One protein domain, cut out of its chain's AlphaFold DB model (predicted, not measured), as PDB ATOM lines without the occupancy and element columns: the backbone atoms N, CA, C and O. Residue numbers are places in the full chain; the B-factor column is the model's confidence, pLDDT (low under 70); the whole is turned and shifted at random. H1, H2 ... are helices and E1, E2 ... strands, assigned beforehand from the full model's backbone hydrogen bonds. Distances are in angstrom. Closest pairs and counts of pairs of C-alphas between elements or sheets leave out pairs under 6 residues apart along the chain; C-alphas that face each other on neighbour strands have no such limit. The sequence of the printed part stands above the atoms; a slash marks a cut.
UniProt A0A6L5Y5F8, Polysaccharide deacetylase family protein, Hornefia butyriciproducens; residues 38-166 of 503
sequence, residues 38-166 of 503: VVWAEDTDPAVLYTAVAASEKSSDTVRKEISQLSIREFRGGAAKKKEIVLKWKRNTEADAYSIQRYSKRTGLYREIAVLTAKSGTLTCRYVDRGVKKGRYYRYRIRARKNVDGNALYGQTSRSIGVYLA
ATOM      1  N   VAL A  38     146.099 142.167 155.004       35.91
ATOM      2  CA  VAL A  38     145.371 143.051 154.081       35.91
ATOM      3  C   VAL A  38     146.400 143.818 153.253       35.91
ATOM      4  O   VAL A  38     147.185 144.586 153.806       35.91
ATOM      5  N   VAL A  39     146.403 143.625 151.933       31.78
ATOM      6  CA  VAL A  39     147.225 144.425 151.015       31.78
ATOM      7  C   VAL A  39     146.572 145.801 150.848       31.78
ATOM      8  O   VAL A  39     145.425 145.916 150.414       31.78
ATOM      9  N   TRP A  40     147.290 146.850 151.245       36.38
ATOM     10  CA  TRP A  40     146.818 148.234 151.253       36.38
ATOM     11  C   TRP A  40     146.941 148.855 149.858       36.38
ATOM     12  O   TRP A  40     148.044 148.997 149.341       36.38
ATOM     13  N   ALA A  41     145.828 149.281 149.258       37.62
ATOM     14  CA  ALA A  41     145.874 150.172 148.100       37.62
ATOM     15  C   ALA A  41     145.887 151.629 148.593       37.62
ATOM     16  O   ALA A  41     144.896 152.097 149.161       37.62
ATOM     17  N   GLU A  42     146.988 152.353 148.375       38.97
ATOM     18  CA  GLU A  42     147.236 153.713 148.901       38.97
ATOM     19  C   GLU A  42     146.185 154.776 148.482       38.97
ATOM     20  O   GLU A  42     146.053 155.830 149.128       38.97
ATOM     21  N   ASP A  43     145.375 154.460 147.462       45.38
ATOM     22  CA  ASP A  43     144.455 155.375 146.774       45.38
ATOM     23  C   ASP A  43     142.952 155.085 146.961       45.38
ATOM     24  O   ASP A  43     142.112 155.682 146.287       45.38
ATOM     25  N   THR A  44     142.562 154.221 147.904       47.16
ATOM     26  CA  THR A  44     141.134 153.955 148.185       47.16
ATOM     27  C   THR A  44     140.605 154.769 149.370       47.16
ATOM     28  O   THR A  44     141.299 154.973 150.366       47.16
ATOM     29  N   ASP A  45     139.358 155.270 149.283       50.12
ATOM     30  CA  ASP A  45     138.706 155.921 150.432       50.12
ATOM     31  C   ASP A  45     138.621 154.890 151.574       50.12
ATOM     32  O   ASP A  45     137.959 153.861 151.397       50.12
ATOM     33  N   PRO A  46     139.217 155.158 152.755       52.94
ATOM     34  CA  PRO A  46     139.187 154.227 153.878       52.94
ATOM     35  C   PRO A  46     137.770 153.739 154.213       52.94
ATOM     36  O   PRO A  46     137.584 152.605 154.634       52.94
ATOM     37  N   ALA A  47     136.737 154.563 154.003       53.44
ATOM     38  CA  ALA A  47     135.352 154.175 154.255       53.44
ATOM     39  C   ALA A  47     134.881 152.980 153.403       53.44
ATOM     40  O   ALA A  47     134.119 152.168 153.917       53.44
ATOM     41  N   VAL A  48     135.342 152.854 152.155       49.34
ATOM     42  CA  VAL A  48     134.951 151.774 151.227       49.34
ATOM     43  C   VAL A  48     135.596 150.445 151.635       49.34
ATOM     44  O   VAL A  48     134.920 149.421 151.685       49.34
ATOM     45  N   LEU A  49     136.871 150.484 152.031       46.69
ATOM     46  CA  LEU A  49     137.638 149.323 152.498       46.69
ATOM     47  C   LEU A  49     137.021 148.668 153.747       46.69
ATOM     48  O   LEU A  49     136.873 147.453 153.808       46.69
ATOM     49  N   TYR A  50     136.607 149.461 154.742       51.75
ATOM     50  CA  TYR A  50     136.073 148.914 155.999       51.75
ATOM     51  C   TYR A  50     134.632 148.400 155.890       51.75
ATOM     52  O   TYR A  50     134.251 147.493 156.627       51.75
ATOM     53  N   THR A  51     133.825 148.954 154.979       47.12
ATOM     54  CA  THR A  51     132.495 148.397 154.682       47.12
ATOM     55  C   THR A  51     132.612 147.012 154.044       47.12
ATOM     56  O   THR A  51     131.812 146.145 154.374       47.12
ATOM     57  N   ALA A  52     133.636 146.770 153.218       43.03
ATOM     58  CA  ALA A  52     133.891 145.456 152.625       43.03
ATOM     59  C   ALA A  52     134.264 144.386 153.672       43.03
ATOM     60  O   ALA A  52     133.780 143.261 153.590       43.03
ATOM     61  N   VAL A  53     135.037 144.737 154.708       46.47
ATOM     62  CA  VAL A  53     135.383 143.813 155.812       46.47
ATOM     63  C   VAL A  53     134.141 143.407 156.618       46.47
ATOM     64  O   VAL A  53     133.931 142.223 156.882       46.47
ATOM     65  N   ALA A  54     133.273 144.371 156.945       45.22
ATOM     66  CA  ALA A  54     132.018 144.122 157.663       45.22
ATOM     67  C   ALA A  54     130.950 143.389 156.821       45.22
ATOM     68  O   ALA A  54     129.996 142.853 157.381       45.22
ATOM     69  N   ALA A  55     131.091 143.390 155.491       39.62
ATOM     70  CA  ALA A  55     130.184 142.727 154.555       39.62
ATOM     71  C   ALA A  55     130.634 141.310 154.155       39.62
ATOM     72  O   ALA A  55     129.897 140.632 153.444       39.62
ATOM     73  N   SER A  56     131.810 140.849 154.598       47.94
ATOM     74  CA  SER A  56     132.249 139.474 154.339       47.94
ATOM     75  C   SER A  56     131.347 138.457 155.055       47.94
ATOM     76  O   SER A  56     130.867 138.706 156.165       47.94
ATOM     77  N   GLU A  57     131.128 137.291 154.440       44.84
ATOM     78  CA  GLU A  57     130.288 136.205 154.984       44.84
ATOM     79  C   GLU A  57     130.768 135.680 156.351       44.84
ATOM     80  O   GLU A  57     130.009 135.037 157.066       44.84
ATOM     81  N   LYS A  58     132.000 136.014 156.761       45.69
ATOM     82  CA  LYS A  58     132.597 135.630 158.048       45.69
ATOM     83  C   LYS A  58     132.335 136.608 159.207       45.69
ATOM     84  O   LYS A  58     132.790 136.342 160.316       45.69
ATOM     85  N   SER A  59     131.632 137.734 159.016       55.44
ATOM     86  CA  SER A  59     131.304 138.631 160.141       55.44
ATOM     87  C   SER A  59     130.134 138.064 160.962       55.44
ATOM     88  O   SER A  59     129.019 137.989 160.439       55.44
ATOM     89  N   SER A  60     130.344 137.710 162.233       62.56
ATOM     90  CA  SER A  60     129.262 137.239 163.115       62.56
ATOM     91  C   SER A  60     128.178 138.312 163.322       62.56
ATOM     92  O   SER A  60     128.453 139.517 163.278       62.56
ATOM     93  N   ASP A  61     126.935 137.894 163.589       66.06
ATOM     94  CA  ASP A  61     125.816 138.810 163.879       66.06
ATOM     95  C   ASP A  61     126.122 139.774 165.035       66.06
ATOM     96  O   ASP A  61     125.661 140.920 165.045       66.06
ATOM     97  N   THR A  62     126.971 139.346 165.971       67.62
ATOM     98  CA  THR A  62     127.498 140.165 167.066       67.62
ATOM     99  C   THR A  62     128.265 141.380 166.543       67.62
ATOM    100  O   THR A  62     127.943 142.506 166.917       67.62
ATOM    101  N   VAL A  63     129.204 141.198 165.607       69.25
ATOM    102  CA  VAL A  63     129.993 142.297 165.018       69.25
ATOM    103  C   VAL A  63     129.090 143.281 164.270       69.25
ATOM    104  O   VAL A  63     129.230 144.499 164.407       69.25
ATOM    105  N   ARG A  64     128.104 142.775 163.516       70.56
ATOM    106  CA  ARG A  64     127.128 143.622 162.804       70.56
ATOM    107  C   ARG A  64     126.284 144.447 163.771       70.56
ATOM    108  O   ARG A  64     126.082 145.646 163.551       70.56
ATOM    109  N   LYS A  65     125.826 143.827 164.861       77.19
ATOM    110  CA  LYS A  65     125.075 144.495 165.928       77.19
ATOM    111  C   LYS A  65     125.902 145.608 166.566       77.19
ATOM    112  O   LYS A  65     125.398 146.726 166.669       77.19
ATOM    113  N   GLU A  66     127.161 145.358 166.907       79.12
ATOM    114  CA  GLU A  66     128.033 146.382 167.489       79.12
ATOM    115  C   GLU A  66     128.283 147.555 166.534       79.12
ATOM    116  O   GLU A  66     128.094 148.714 166.906       79.12
ATOM    117  N   ILE A  67     128.608 147.287 165.265       78.81
ATOM    118  CA  ILE A  67     128.823 148.341 164.258       78.81
ATOM    119  C   ILE A  67     127.565 149.199 164.077       78.81
ATOM    120  O   ILE A  67     127.663 150.425 163.951       78.81
ATOM    121  N   SER A  68     126.376 148.584 164.097       80.00
ATOM    122  CA  SER A  68     125.102 149.302 163.955       80.00
ATOM    123  C   SER A  68     124.854 150.316 165.082       80.00
ATOM    124  O   SER A  68     124.202 151.344 164.871       80.00
ATOM    125  N   GLN A  69     125.421 150.074 166.267       86.44
ATOM    126  CA  GLN A  69     125.297 150.962 167.419       86.44
ATOM    127  C   GLN A  69     126.246 152.166 167.329       86.44
ATOM    128  O   GLN A  69     125.922 153.231 167.860       86.44
ATOM    129  N   LEU A  70     127.354 152.072 166.581       88.94
ATOM    130  CA  LEU A  70     128.393 153.103 166.414       88.94
ATOM    131  C   LEU A  70     127.986 154.262 165.473       88.94
ATOM    132  O   LEU A  70     128.688 154.628 164.529       88.94
ATOM    133  N   SER A  71     126.842 154.894 165.737       89.62
ATOM    134  CA  SER A  71     126.347 156.056 164.983       89.62
ATOM    135  C   SER A  71     126.855 157.404 165.525       89.62
ATOM    136  O   SER A  71     126.956 157.616 166.735       89.62
ATOM    137  N   ILE A  72     127.117 158.365 164.630       93.12
ATOM    138  CA  ILE A  72     127.465 159.750 164.993       93.12
ATOM    139  C   ILE A  72     126.236 160.650 164.913       93.12
ATOM    140  O   ILE A  72     125.580 160.748 163.876       93.12
ATOM    141  N   ARG A  73     125.961 161.386 165.996       91.19
ATOM    142  CA  ARG A  73     124.821 162.309 166.084       91.19
ATOM    143  C   ARG A  73     125.271 163.728 166.415       91.19
ATOM    144  O   ARG A  73     126.253 163.959 167.114       91.19
ATOM    145  N   GLU A  74     124.514 164.699 165.911       91.50
ATOM    146  CA  GLU A  74     124.696 166.136 166.181       91.50
ATOM    147  C   GLU A  74     126.072 166.722 165.833       91.50
ATOM    148  O   GLU A  74     126.496 167.718 166.435       91.50
ATOM    149  N   PHE A  75     126.751 166.123 164.855       95.06
ATOM    150  CA  PHE A  75     128.048 166.584 164.390       95.06
ATOM    151  C   PHE A  75     127.958 167.984 163.772       95.06
ATOM    152  O   PHE A  75     127.180 168.235 162.848       95.06
ATOM    153  N   ARG A  76     128.744 168.909 164.320       95.19
ATOM    154  CA  ARG A  76     128.760 170.326 163.957       95.19
ATOM    155  C   ARG A  76     130.143 170.924 164.147       95.19
ATOM    156  O   ARG A  76     130.934 170.449 164.957       95.19
ATOM    157  N   GLY A  77     130.403 172.012 163.434       94.50
ATOM    158  CA  GLY A  77     131.700 172.669 163.436       94.50
ATOM    159  C   GLY A  77     131.593 174.185 163.376       94.50
ATOM    160  O   GLY A  77     130.593 174.756 162.929       94.50
ATOM    161  N   GLY A  78     132.639 174.852 163.835       92.75
ATOM    162  CA  GLY A  78     132.768 176.299 163.747       92.75
ATOM    163  C   GLY A  78     134.216 176.733 163.904       92.75
ATOM    164  O   GLY A  78     135.014 176.029 164.513       92.75
ATOM    165  N   ALA A  79     134.549 177.895 163.355       88.19
ATOM    166  CA  ALA A  79     135.815 178.547 163.654       88.19
ATOM    167  C   ALA A  79     135.783 179.076 165.099       88.19
ATOM    168  O   ALA A  79     134.785 179.680 165.503       88.19
ATOM    169  N   ALA A  80     136.845 178.851 165.870       77.25
ATOM    170  CA  ALA A  80     137.021 179.437 167.198       77.25
ATOM    171  C   ALA A  80     138.399 180.086 167.279       77.25
ATOM    172  O   ALA A  80     139.385 179.446 166.937       77.25
ATOM    173  N   LYS A  81     138.464 181.349 167.729       64.12
ATOM    174  CA  LYS A  81     139.679 182.186 167.676       64.12
ATOM    175  C   LYS A  81     140.282 182.228 166.245       64.12
ATOM    176  O   LYS A  81     139.847 181.540 165.326       64.12
ATOM    177  N   LYS A  82     141.222 183.134 165.964       64.75
ATOM    178  CA  LYS A  82     141.584 183.499 164.571       64.75
ATOM    179  C   LYS A  82     142.289 182.391 163.744       64.75
ATOM    180  O   LYS A  82     142.567 182.641 162.571       64.75
ATOM    181  N   LYS A  83     142.594 181.205 164.300       83.19
ATOM    182  CA  LYS A  83     143.382 180.140 163.631       83.19
ATOM    183  C   LYS A  83     142.966 178.689 163.967       83.19
ATOM    184  O   LYS A  83     143.747 177.783 163.715       83.19
ATOM    185  N   GLU A  84     141.769 178.433 164.507       93.62
ATOM    186  CA  GLU A  84     141.361 177.061 164.871       93.62
ATOM    187  C   GLU A  84     139.946 176.710 164.387       93.62
ATOM    188  O   GLU A  84     139.045 177.557 164.327       93.62
ATOM    189  N   ILE A  85     139.728 175.431 164.070       95.81
ATOM    190  CA  ILE A  85     138.400 174.871 163.799       95.81
ATOM    191  C   ILE A  85     138.013 173.917 164.921       95.81
ATOM    192  O   ILE A  85     138.714 172.959 165.223       95.81
ATOM    193  N   VAL A  86     136.847 174.154 165.513       96.06
ATOM    194  CA  VAL A  86     136.288 173.330 166.581       96.06
ATOM    195  C   VAL A  86     135.186 172.454 166.020       96.06
ATOM    196  O   VAL A  86     134.198 172.946 165.473       96.06
ATOM    197  N   LEU A  87     135.337 171.155 166.230       97.38
ATOM    198  CA  LEU A  87     134.373 170.118 165.906       97.38
ATOM    199  C   LEU A  87     133.702 169.631 167.191       97.38
ATOM    200  O   LEU A  87     134.370 169.461 168.210       97.38
ATOM    201  N   LYS A  88     132.383 169.424 167.158       96.69
ATOM    202  CA  LYS A  88     131.597 168.907 168.285       96.69
ATOM    203  C   LYS A  88     130.555 167.900 167.815       96.69
ATOM    204  O   LYS A  88     129.951 168.100 166.765       96.69
ATOM    205  N   TRP A  89     130.312 166.861 168.602       96.50
ATOM    206  CA  TRP A  89     129.282 165.846 168.346       96.50
ATOM    207  C   TRP A  89     128.780 165.250 169.662       96.50
ATOM    208  O   TRP A  89     129.431 165.386 170.697       96.50
ATOM    209  N   LYS A  90     127.601 164.621 169.639       94.94
ATOM    210  CA  LYS A  90     127.067 163.919 170.813       94.94
ATOM    211  C   LYS A  90     127.880 162.642 171.053       94.94
ATOM    212  O   LYS A  90     128.171 161.932 170.089       94.94
ATOM    213  N   ARG A  91     128.217 162.349 172.314       94.62
ATOM    214  CA  ARG A  91     128.858 161.083 172.703       94.62
ATOM    215  C   ARG A  91     127.937 159.915 172.347       94.62
ATOM    216  O   ARG A  91     126.745 159.945 172.647       94.62
ATOM    217  N   ASN A  92     128.503 158.903 171.709       93.56
ATOM    218  CA  ASN A  92     127.889 157.593 171.533       93.56
ATOM    219  C   ASN A  92     128.471 156.668 172.595       93.56
ATOM    220  O   ASN A  92     129.664 156.459 172.511       93.56
ATOM    221  N   THR A  93     127.711 156.158 173.562       92.44
ATOM    222  CA  THR A  93     128.228 155.380 174.709       92.44
ATOM    223  C   THR A  93     129.048 154.152 174.326       92.44
ATOM    224  O   THR A  93     130.019 153.870 175.012       92.44
ATOM    225  N   GLU A  94     128.746 153.527 173.189       92.06
ATOM    226  CA  GLU A  94     129.391 152.288 172.725       92.06
ATOM    227  C   GLU A  94     130.747 152.514 172.044       92.06
ATOM    228  O   GLU A  94     131.451 151.566 171.715       92.06
ATOM    229  N   ALA A  95     131.100 153.769 171.755       92.81
ATOM    230  CA  ALA A  95     132.356 154.090 171.090       92.81
ATOM    231  C   ALA A  95     133.512 154.194 172.095       92.81
ATOM    232  O   ALA A  95     133.395 154.919 173.086       92.81
ATOM    233  N   ASP A  96     134.653 153.601 171.768       93.25
ATOM    234  CA  ASP A  96     135.913 153.755 172.509       93.25
ATOM    235  C   ASP A  96     136.717 154.953 172.012       93.25
ATOM    236  O   ASP A  96     137.451 155.598 172.760       93.25
ATOM    237  N   ALA A  97     136.572 155.286 170.730       94.62
ATOM    238  CA  ALA A  97     137.257 156.405 170.110       94.62
ATOM    239  C   ALA A  97     136.475 156.976 168.923       94.62
ATOM    240  O   ALA A  97     135.437 156.463 168.499       94.62
ATOM    241  N   TYR A  98     136.988 158.068 168.366       96.00
ATOM    242  CA  TYR A  98     136.452 158.713 167.178       96.00
ATOM    243  C   TYR A  98     137.567 159.000 166.185       96.00
ATOM    244  O   TYR A  98     138.522 159.688 166.528       96.00
ATOM    245  N   SER A  99     137.411 158.538 164.948       94.94
ATOM    246  CA  SER A  99     138.259 158.927 163.819       94.94
ATOM    247  C   SER A  99     137.762 160.253 163.254       94.94
ATOM    248  O   SER A  99     136.625 160.348 162.779       94.94
ATOM    249  N   ILE A 100     138.596 161.291 163.327       96.94
ATOM    250  CA  ILE A 100     138.325 162.610 162.756       96.94
ATOM    251  C   ILE A 100     139.011 162.690 161.405       96.94
ATOM    252  O   ILE A 100     140.231 162.589 161.295       96.94
ATOM    253  N   GLN A 101     138.218 162.931 160.366       95.75
ATOM    254  CA  GLN A 101     138.692 162.898 158.994       95.75
ATOM    255  C   GLN A 101     138.463 164.242 158.316       95.75
ATOM    256  O   GLN A 101     137.394 164.847 158.443       95.75
ATOM    257  N   ARG A 102     139.456 164.699 157.553       96.25
ATOM    258  CA  ARG A 102     139.431 165.965 156.820       96.25
ATOM    259  C   ARG A 102     139.642 165.721 155.335       96.25
ATOM    260  O   ARG A 102     140.523 164.969 154.932       96.25
ATOM    261  N   TYR A 103     138.831 166.375 154.515       94.94
ATOM    262  CA  TYR A 103     138.932 166.276 153.065       94.94
ATOM    263  C   TYR A 103     140.191 166.975 152.541       94.94
ATOM    264  O   TYR A 103     140.422 168.152 152.837       94.94
ATOM    265  N   SER A 104     140.943 166.281 151.694       90.25
ATOM    266  CA  SER A 104     142.087 166.799 150.954       90.25
ATOM    267  C   SER A 104     141.686 167.062 149.507       90.25
ATOM    268  O   SER A 104     141.365 166.140 148.764       90.25
ATOM    269  N   LYS A 105     141.734 168.329 149.078       84.00
ATOM    270  CA  LYS A 105     141.522 168.673 147.662       84.00
ATOM    271  C   LYS A 105     142.605 168.097 146.751       84.00
ATOM    272  O   LYS A 105     142.290 167.772 145.619       84.00
ATOM    273  N   ARG A 106     143.842 167.967 147.247       84.50
ATOM    274  CA  ARG A 106     144.981 167.451 146.474       84.50
ATOM    275  C   ARG A 106     144.757 166.006 146.040       84.50
ATOM    276  O   ARG A 106     145.068 165.661 144.917       84.50
ATOM    277  N   THR A 107     144.233 165.182 146.945       84.06
ATOM    278  CA  THR A 107     144.062 163.742 146.703       84.06
ATOM    279  C   THR A 107     142.620 163.362 146.392       84.06
ATOM    280  O   THR A 107     142.345 162.201 146.155       84.06
ATOM    281  N   GLY A 108     141.667 164.291 146.496       84.62
ATOM    282  CA  GLY A 108     140.244 163.991 146.325       84.62
ATOM    283  C   GLY A 108     139.603 163.167 147.454       84.62
ATOM    284  O   GLY A 108     138.415 162.871 147.371       84.62
ATOM    285  N   LEU A 109     140.341 162.845 148.524       86.00
ATOM    286  CA  LEU A 109     139.945 161.881 149.563       86.00
ATOM    287  C   LEU A 109     139.863 162.511 150.961       86.00
ATOM    288  O   LEU A 109     140.488 163.536 151.249       86.00
ATOM    289  N   TYR A 110     139.112 161.875 151.861       89.44
ATOM    290  CA  TYR A 110     139.171 162.162 153.296       89.44
ATOM    291  C   TYR A 110     140.344 161.415 153.931       89.44
ATOM    292  O   TYR A 110     140.438 160.198 153.816       89.44
ATOM    293  N   ARG A 111     141.208 162.141 154.641       90.19
ATOM    294  CA  ARG A 111     142.320 161.571 155.409       90.19
ATOM    295  C   ARG A 111     142.024 161.708 156.900       90.19
ATOM    296  O   ARG A 111     141.466 162.726 157.319       90.19
ATOM    297  N   GLU A 112     142.360 160.691 157.684       92.81
ATOM    298  CA  GLU A 112     142.316 160.781 159.143       92.81
ATOM    299  C   GLU A 112     143.370 161.784 159.616       92.81
ATOM    300  O   GLU A 112     144.509 161.760 159.160       92.81
ATOM    301  N   ILE A 113     142.959 162.722 160.468       94.81
ATOM    302  CA  ILE A 113     143.840 163.758 161.025       94.81
ATOM    303  C   ILE A 113     144.012 163.627 162.538       94.81
ATOM    304  O   ILE A 113     144.874 164.287 163.108       94.81
ATOM    305  N   ALA A 114     143.157 162.834 163.187       95.75
ATOM    306  CA  ALA A 114     143.248 162.508 164.600       95.75
ATOM    307  C   ALA A 114     142.327 161.335 164.945       95.75
ATOM    308  O   ALA A 114     141.250 161.187 164.357       95.75
ATOM    309  N   VAL A 115     142.704 160.598 165.987       94.50
ATOM    310  CA  VAL A 115     141.825 159.690 166.723       94.50
ATOM    311  C   VAL A 115     141.632 160.260 168.123       94.50
ATOM    312  O   VAL A 115     142.600 160.560 168.815       94.50
ATOM    313  N   LEU A 116     140.382 160.463 168.531       95.31
ATOM    314  CA  LEU A 116     140.039 160.985 169.852       95.31
ATOM    315  C   LEU A 116     139.441 159.876 170.713       95.31
ATOM    316  O   LEU A 116     138.330 159.430 170.428       95.31
ATOM    317  N   THR A 117     140.124 159.496 171.790       94.38
ATOM    318  CA  THR A 117     139.589 158.555 172.783       94.38
ATOM    319  C   THR A 117     138.323 159.111 173.430       94.38
ATOM    320  O   THR A 117     138.225 160.291 173.788       94.38
ATOM    321  N   ALA A 118     137.320 158.256 173.559       91.06
ATOM    322  CA  ALA A 118     135.999 158.620 174.010       91.06
ATOM    323  C   ALA A 118     135.930 158.614 175.544       91.06
ATOM    324  O   ALA A 118     135.822 157.576 176.185       91.06
ATOM    325  N   LYS A 119     135.955 159.802 176.150       88.56
ATOM    326  CA  LYS A 119     135.947 159.952 177.612       88.56
ATOM    327  C   LYS A 119     134.600 159.548 178.230       88.56
ATOM    328  O   LYS A 119     133.539 159.873 177.676       88.56
ATOM    329  N   SER A 120     134.644 158.860 179.371       80.44
ATOM    330  CA  SER A 120     133.477 158.583 180.219       80.44
ATOM    331  C   SER A 120     132.904 159.889 180.798       80.44
ATOM    332  O   SER A 120     133.556 160.935 180.781       80.44
ATOM    333  N   GLY A 121     131.626 159.881 181.195       80.88
ATOM    334  CA  GLY A 121     130.938 161.048 181.778       80.88
ATOM    335  C   GLY A 121     130.699 162.245 180.838       80.88
ATOM    336  O   GLY A 121     130.057 163.220 181.219       80.88
ATOM    337  N   THR A 122     131.172 162.203 179.589       86.38
ATOM    338  CA  THR A 122     131.052 163.320 178.641       86.38
ATOM    339  C   THR A 122     129.814 163.181 177.754       86.38
ATOM    340  O   THR A 122     129.715 162.242 176.972       86.38
ATOM    341  N   LEU A 123     128.907 164.164 177.770       91.06
ATOM    342  CA  LEU A 123     127.727 164.178 176.882       91.06
ATOM    343  C   LEU A 123     128.036 164.664 175.452       91.06
ATOM    344  O   LEU A 123     127.360 164.290 174.490       91.06
ATOM    345  N   THR A 124     129.042 165.529 175.296       94.31
ATOM    346  CA  THR A 124     129.441 166.128 174.011       94.31
ATOM    347  C   THR A 124     130.947 166.038 173.823       94.31
ATOM    348  O   THR A 124     131.711 166.640 174.572       94.31
ATOM    349  N   CYS A 125     131.373 165.353 172.771       95.94
ATOM    350  CA  CYS A 125     132.770 165.271 172.375       95.94
ATOM    351  C   CYS A 125     133.204 166.542 171.630       95.94
ATOM    352  O   CYS A 125     132.395 167.213 170.975       95.94
ATOM    353  N   ARG A 126     134.496 166.870 171.725       95.62
ATOM    354  CA  ARG A 126     135.094 168.059 171.114       95.62
ATOM    355  C   ARG A 126     136.491 167.748 170.581       95.62
ATOM    356  O   ARG A 126     137.296 167.170 171.297       95.62
ATOM    357  N   TYR A 127     136.791 168.234 169.380       96.12
ATOM    358  CA  TYR A 127     138.137 168.241 168.799       96.12
ATOM    359  C   TYR A 127     138.470 169.628 168.232       96.12
ATOM    360  O   TYR A 127     137.569 170.353 167.798       96.12
ATOM    361  N   VAL A 128     139.749 170.008 168.262       96.06
ATOM    362  CA  VAL A 128     140.248 171.291 167.750       96.06
ATOM    363  C   VAL A 128     141.322 171.026 166.702       96.06
ATOM    364  O   VAL A 128     142.394 170.527 167.024       96.06
ATOM    365  N   ASP A 129     141.036 171.381 165.453       95.62
ATOM    366  CA  ASP A 129     142.001 171.352 164.358       95.62
ATOM    367  C   ASP A 129     142.752 172.689 164.316       95.62
ATOM    368  O   ASP A 129     142.159 173.738 164.038       95.62
ATOM    369  N   ARG A 130     144.055 172.638 164.608       93.75
ATOM    370  CA  ARG A 130     144.982 173.781 164.547       93.75
ATOM    371  C   ARG A 130     145.777 173.836 163.241       93.75
ATOM    372  O   ARG A 130     146.390 174.852 162.939       93.75
ATOM    373  N   GLY A 131     145.735 172.780 162.425       90.81
ATOM    374  CA  GLY A 131     146.447 172.682 161.149       90.81
ATOM    375  C   GLY A 131     145.707 173.374 160.003       90.81
ATOM    376  O   GLY A 131     145.633 172.833 158.895       90.81
ATOM    377  N   VAL A 132     145.080 174.521 160.273       93.25
ATOM    378  CA  VAL A 132     144.150 175.220 159.376       93.25
ATOM    379  C   VAL A 132     144.619 176.650 159.109       93.25
ATOM    380  O   VAL A 132     145.252 177.291 159.940       93.25
ATOM    381  N   LYS A 133     144.306 177.167 157.921       92.00
ATOM    382  CA  LYS A 133     144.705 178.498 157.449       92.00
ATOM    383  C   LYS A 133     143.465 179.336 157.144       92.00
ATOM    384  O   LYS A 133     142.466 178.814 156.640       92.00
ATOM    385  N   LYS A 134     143.529 180.637 157.451       92.12
ATOM    386  CA  LYS A 134     142.467 181.607 157.136       92.12
ATOM    387  C   LYS A 134     142.178 181.637 155.631       92.12
ATOM    388  O   LYS A 134     143.014 181.266 154.813       92.12
ATOM    389  N   GLY A 135     140.972 182.067 155.271       90.81
ATOM    390  CA  GLY A 135     140.517 182.150 153.882       90.81
ATOM    391  C   GLY A 135     140.087 180.813 153.278       90.81
ATOM    392  O   GLY A 135     139.594 180.795 152.153       90.81
ATOM    393  N   ARG A 136     140.217 179.695 154.006       92.44
ATOM    394  CA  ARG A 136     139.939 178.354 153.476       92.44
ATOM    395  C   ARG A 136     138.643 177.755 154.015       92.44
ATOM    396  O   ARG A 136     138.217 178.010 155.141       92.44
ATOM    397  N   TYR A 137     138.026 176.929 153.174       93.75
ATOM    398  CA  TYR A 137     136.868 176.109 153.510       93.75
ATOM    399  C   TYR A 137     137.297 174.653 153.660       93.75
ATOM    400  O   TYR A 137     137.788 174.043 152.709       93.75
ATOM    401  N   TYR A 138     137.081 174.101 154.845       95.25
ATOM    402  CA  TYR A 138     137.447 172.734 155.189       95.25
ATOM    403  C   TYR A 138     136.205 171.862 155.251       95.25
ATOM    404  O   TYR A 138     135.148 172.343 155.651       95.25
ATOM    405  N   ARG A 139     136.324 170.587 154.869       96.12
ATOM    406  CA  ARG A 139     135.267 169.584 155.047       96.12
ATOM    407  C   ARG A 139     135.748 168.491 155.985       96.12
ATOM    408  O   ARG A 139     136.879 168.031 155.844       96.12
ATOM    409  N   TYR A 140     134.875 168.080 156.891       97.25
ATOM    410  CA  TYR A 140     135.142 167.071 157.902       97.25
ATOM    411  C   TYR A 140     134.035 166.027 157.922       97.25
ATOM    412  O   TYR A 140     132.867 166.353 157.703       97.25
ATOM    413  N   ARG A 141     134.403 164.795 158.258       96.06
ATOM    414  CA  ARG A 141     133.491 163.721 158.664       96.06
ATOM    415  C   ARG A 141     134.106 162.974 159.847       96.06
ATOM    416  O   ARG A 141     135.296 163.123 160.119       96.06
ATOM    417  N   ILE A 142     133.284 162.233 160.580       95.38
ATOM    418  CA  ILE A 142     133.696 161.498 161.781       95.38
ATOM    419  C   ILE A 142     133.151 160.078 161.704       95.38
ATOM    420  O   ILE A 142     132.055 159.867 161.182       95.38
ATOM    421  N   ARG A 143     133.898 159.127 162.260       93.44
ATOM    422  CA  ARG A 143     133.431 157.765 162.537       93.44
ATOM    423  C   ARG A 143     133.625 157.458 164.014       93.44
ATOM    424  O   ARG A 143     134.641 157.847 164.585       93.44
ATOM    425  N   ALA A 144     132.661 156.780 164.619       93.62
ATOM    426  CA  ALA A 144     132.874 156.143 165.912       93.62
ATOM    427  C   ALA A 144     133.698 154.869 165.695       93.62
ATOM    428  O   ALA A 144     133.543 154.206 164.667       93.62
ATOM    429  N   ARG A 145     134.578 154.561 166.642       89.69
ATOM    430  CA  ARG A 145     135.430 153.375 166.648       89.69
ATOM    431  C   ARG A 145     135.230 152.624 167.961       89.69
ATOM    432  O   ARG A 145     135.140 153.270 169.004       89.69
ATOM    433  N   LYS A 146     135.195 151.299 167.892       87.31
ATOM    434  CA  LYS A 146     135.226 150.384 169.035       87.31
ATOM    435  C   LYS A 146     136.339 149.369 168.806       87.31
ATOM    436  O   LYS A 146     136.539 148.953 167.667       87.31
ATOM    437  N   ASN A 147     137.090 149.028 169.837       83.25
ATOM    438  CA  ASN A 147     138.076 147.964 169.767       83.25
ATOM    439  C   ASN A 147     137.424 146.664 170.250       83.25
ATOM    440  O   ASN A 147     136.834 146.628 171.325       83.25
ATOM    441  N   VAL A 148     137.531 145.609 169.448       74.56
ATOM    442  CA  VAL A 148     136.988 144.279 169.744       74.56
ATOM    443  C   VAL A 148     138.069 143.274 169.399       74.56
ATOM    444  O   VAL A 148     138.554 143.282 168.270       74.56
ATOM    445  N   ASP A 149     138.499 142.477 170.375       69.94
ATOM    446  CA  ASP A 149     139.537 141.450 170.205       69.94
ATOM    447  C   ASP A 149     140.812 141.986 169.521       69.94
ATOM    448  O   ASP A 149     141.329 141.422 168.560       69.94
ATOM    449  N   GLY A 150     141.273 143.164 169.959       67.62
ATOM    450  CA  GLY A 150     142.444 143.849 169.394       67.62
ATOM    451  C   GLY A 150     142.206 144.567 168.056       67.62
ATOM    452  O   GLY A 150     143.062 145.333 167.615       67.62
ATOM    453  N   ASN A 151     141.033 144.407 167.435       70.31
ATOM    454  CA  ASN A 151     140.704 144.985 166.134       70.31
ATOM    455  C   ASN A 151     139.857 146.257 166.232       70.31
ATOM    456  O   ASN A 151     138.908 146.366 167.005       70.31
ATOM    457  N   ALA A 152     140.174 147.225 165.376       75.69
ATOM    458  CA  ALA A 152     139.474 148.498 165.274       75.69
ATOM    459  C   ALA A 152     138.213 148.391 164.405       75.69
ATOM    460  O   ALA A 152     138.289 148.494 163.178       75.69
ATOM    461  N   LEU A 153     137.041 148.270 165.021       80.19
ATOM    462  CA  LEU A 153     135.768 148.356 164.314       80.19
ATOM    463  C   LEU A 153     135.334 149.806 164.157       80.19
ATOM    464  O   LEU A 153     135.406 150.603 165.092       80.19
ATOM    465  N   TYR A 154     134.823 150.150 162.978       81.88
ATOM    466  CA  TYR A 154     134.361 151.498 162.680       81.88
ATOM    467  C   TYR A 154     132.885 151.515 162.312       81.88
ATOM    468  O   TYR A 154     132.449 150.844 161.378       81.88
ATOM    469  N   GLY A 155     132.145 152.406 162.960       83.62
ATOM    470  CA  GLY A 155     130.776 152.722 162.590       83.62
ATOM    471  C   GLY A 155     130.651 153.417 161.234       83.62
ATOM    472  O   GLY A 155     131.637 153.739 160.545       83.62
ATOM    473  N   GLN A 156     129.402 153.696 160.865       83.50
ATOM    474  CA  GLN A 156     129.073 154.449 159.658       83.50
ATOM    475  C   GLN A 156     129.687 155.855 159.682       83.50
ATOM    476  O   GLN A 156     129.856 156.483 160.733       83.50
ATOM    477  N   THR A 157     130.009 156.371 158.495       86.50
ATOM    478  CA  THR A 157     130.488 157.748 158.367       86.50
ATOM    479  C   THR A 157     129.382 158.735 158.707       86.50
ATOM    480  O   THR A 157     128.234 158.610 158.280       86.50
ATOM    481  N   SER A 158     129.729 159.759 159.486       90.50
ATOM    482  CA  SER A 158     128.829 160.883 159.700       90.50
ATOM    483  C   SER A 158     128.593 161.644 158.393       90.50
ATOM    484  O   SER A 158     129.412 161.625 157.466       90.50
ATOM    485  N   ARG A 159     127.495 162.411 158.339       86.69
ATOM    486  CA  ARG A 159     127.335 163.423 157.290       86.69
ATOM    487  C   ARG A 159     128.536 164.361 157.317       86.69
ATOM    488  O   ARG A 159     128.922 164.868 158.370       86.69
ATOM    489  N   SER A 160     129.070 164.644 156.136       92.38
ATOM    490  CA  SER A 160     130.138 165.623 156.002       92.38
ATOM    491  C   SER A 160     129.626 167.017 156.353       92.38
ATOM    492  O   SER A 160     128.581 167.446 155.861       92.38
ATOM    493  N   ILE A 161     130.387 167.741 157.164       94.69
ATOM    494  CA  ILE A 161     130.176 169.166 157.412       94.69
ATOM    495  C   ILE A 161     131.340 169.947 156.823       94.69
ATOM    496  O   ILE A 161     132.419 169.402 156.604       94.69
ATOM    497  N   GLY A 162     131.160 171.241 156.615       94.88
ATOM    498  CA  GLY A 162     132.261 172.129 156.306       94.88
ATOM    499  C   GLY A 162     132.291 173.371 157.170       94.88
ATOM    500  O   GLY A 162     131.277 173.820 157.699       94.88
ATOM    501  N   VAL A 163     133.482 173.924 157.321       94.81
ATOM    502  CA  VAL A 163     133.752 175.081 158.164       94.81
ATOM    503  C   VAL A 163     134.635 176.037 157.377       94.81
ATOM    504  O   VAL A 163     135.694 175.661 156.878       94.81
ATOM    505  N   TYR A 164     134.177 177.279 157.245       94.00
ATOM    506  CA  TYR A 164     134.940 178.364 156.642       94.00
ATOM    507  C   TYR A 164     135.756 179.082 157.715       94.00
ATOM    508  O   TYR A 164     135.173 179.640 158.644       94.00
ATOM    509  N   LEU A 165     137.081 179.096 157.611       92.94
ATOM    510  CA  LEU A 165     137.911 179.901 158.503       92.94
ATOM    511  C   LEU A 165     138.051 181.303 157.902       92.94
ATOM    512  O   LEU A 165     138.950 181.561 157.104       92.94
ATOM    513  N   ALA A 166     137.099 182.182 158.221       90.19
ATOM    514  CA  ALA A 166     137.010 183.511 157.622       90.19
ATOM    515  C   ALA A 166     138.251 184.373 157.947       90.19
ATOM    516  O   ALA A 166     138.687 184.386 159.101       90.19
TER     517      ALA A 166
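Overview. This is residues 38 to 166 of the 503 residues of the protein "Polysaccharide deacetylase family protein" of Hornefia butyriciproducens (UniProt A0A6L5Y5F8). Two strongly twisted sheets stand partly face to face as a sandwich with crossed strands: a larger sheet of E3, E4, E6, E7 and E8, built along the long strand E6, and a smaller sheet of E1, E2 and E5. Two short helices, H1 and H2, cover the hairpin E6 and E7 at one end of the larger sheet. The printed part has 129 residues, with named elements in the order H1, H2, E1, E2, E3, E4, E5, E6, E7, E8. The larger sheet is branched and the smaller runs E1, E2, E5, both with antiparallel neighbours; the class is mixed, helices and strands. The whole is compact, with a radius of gyration of the C-alphas of 15.4 A and spans of 48 by 38 by 21 A.

Along the chain. H1 is residues 46 to 54, 13.0 A long, beginning at C-alpha 46 (139.187, 154.227, 153.878). H2 is residues 61 to 69, 12.7 A. E1, residues 73 to 80, measures 21.1 A; E2, residues 84 to 90, 20.3 A; E3, residues 97 to 103, 19.8 A. E4, residues 110 to 117, measures 19.8 A and bends by 56 degrees at residue 113. E5 is residues 124 to 129, 16.7 A. E6, residues 137 to 148, is the longest strand at 35.7 A. E7 is residues 151 to 154, and E8, residues 161 to 164, ends at C-alpha 164 (134.940, 178.364, 156.642).

Arrangement. E6 has E3 on one side, with N 99 and O 143 at 2.9 A. On the other side are E7, with N 146 and O 153 at 2.9 A, and E8, with N 138 and O 163 at 2.9 A. E3 and E4 form a hairpin, with N 100 and O 114 at 2.8 A. In the smaller sheet, N 78 and O 86 of the hairpin E1 and E2 are 3.0 A apart, and N 87 and O 127 of E2 and E5 are 2.8 A apart. The facing parts of the sheets are 8.6 A centre to centre, their strands at 48 degrees. The closest C-alphas of E1 and E8 are those of Gly 78 and Val 163, 5.8 A. H1 and H2 are on the same face of the larger sheet, over E7, at heights of 9.2 A and 9.3 A. In both helices every O i to N i+4 pair is within hydrogen-bond range.

Size, cuts and confidence. The two C-alphas farthest apart, those of Glu 57 and Lys 82, are 49.6 A apart. The printed part has no cut, and no link is long. Residues 56 to 62, of which 61 and 62 belong to H2, stand free. The mean pLDDT of the printed part is 81.1; residues 38 to 63, 81 to 82 and 149 to 150 are under 70.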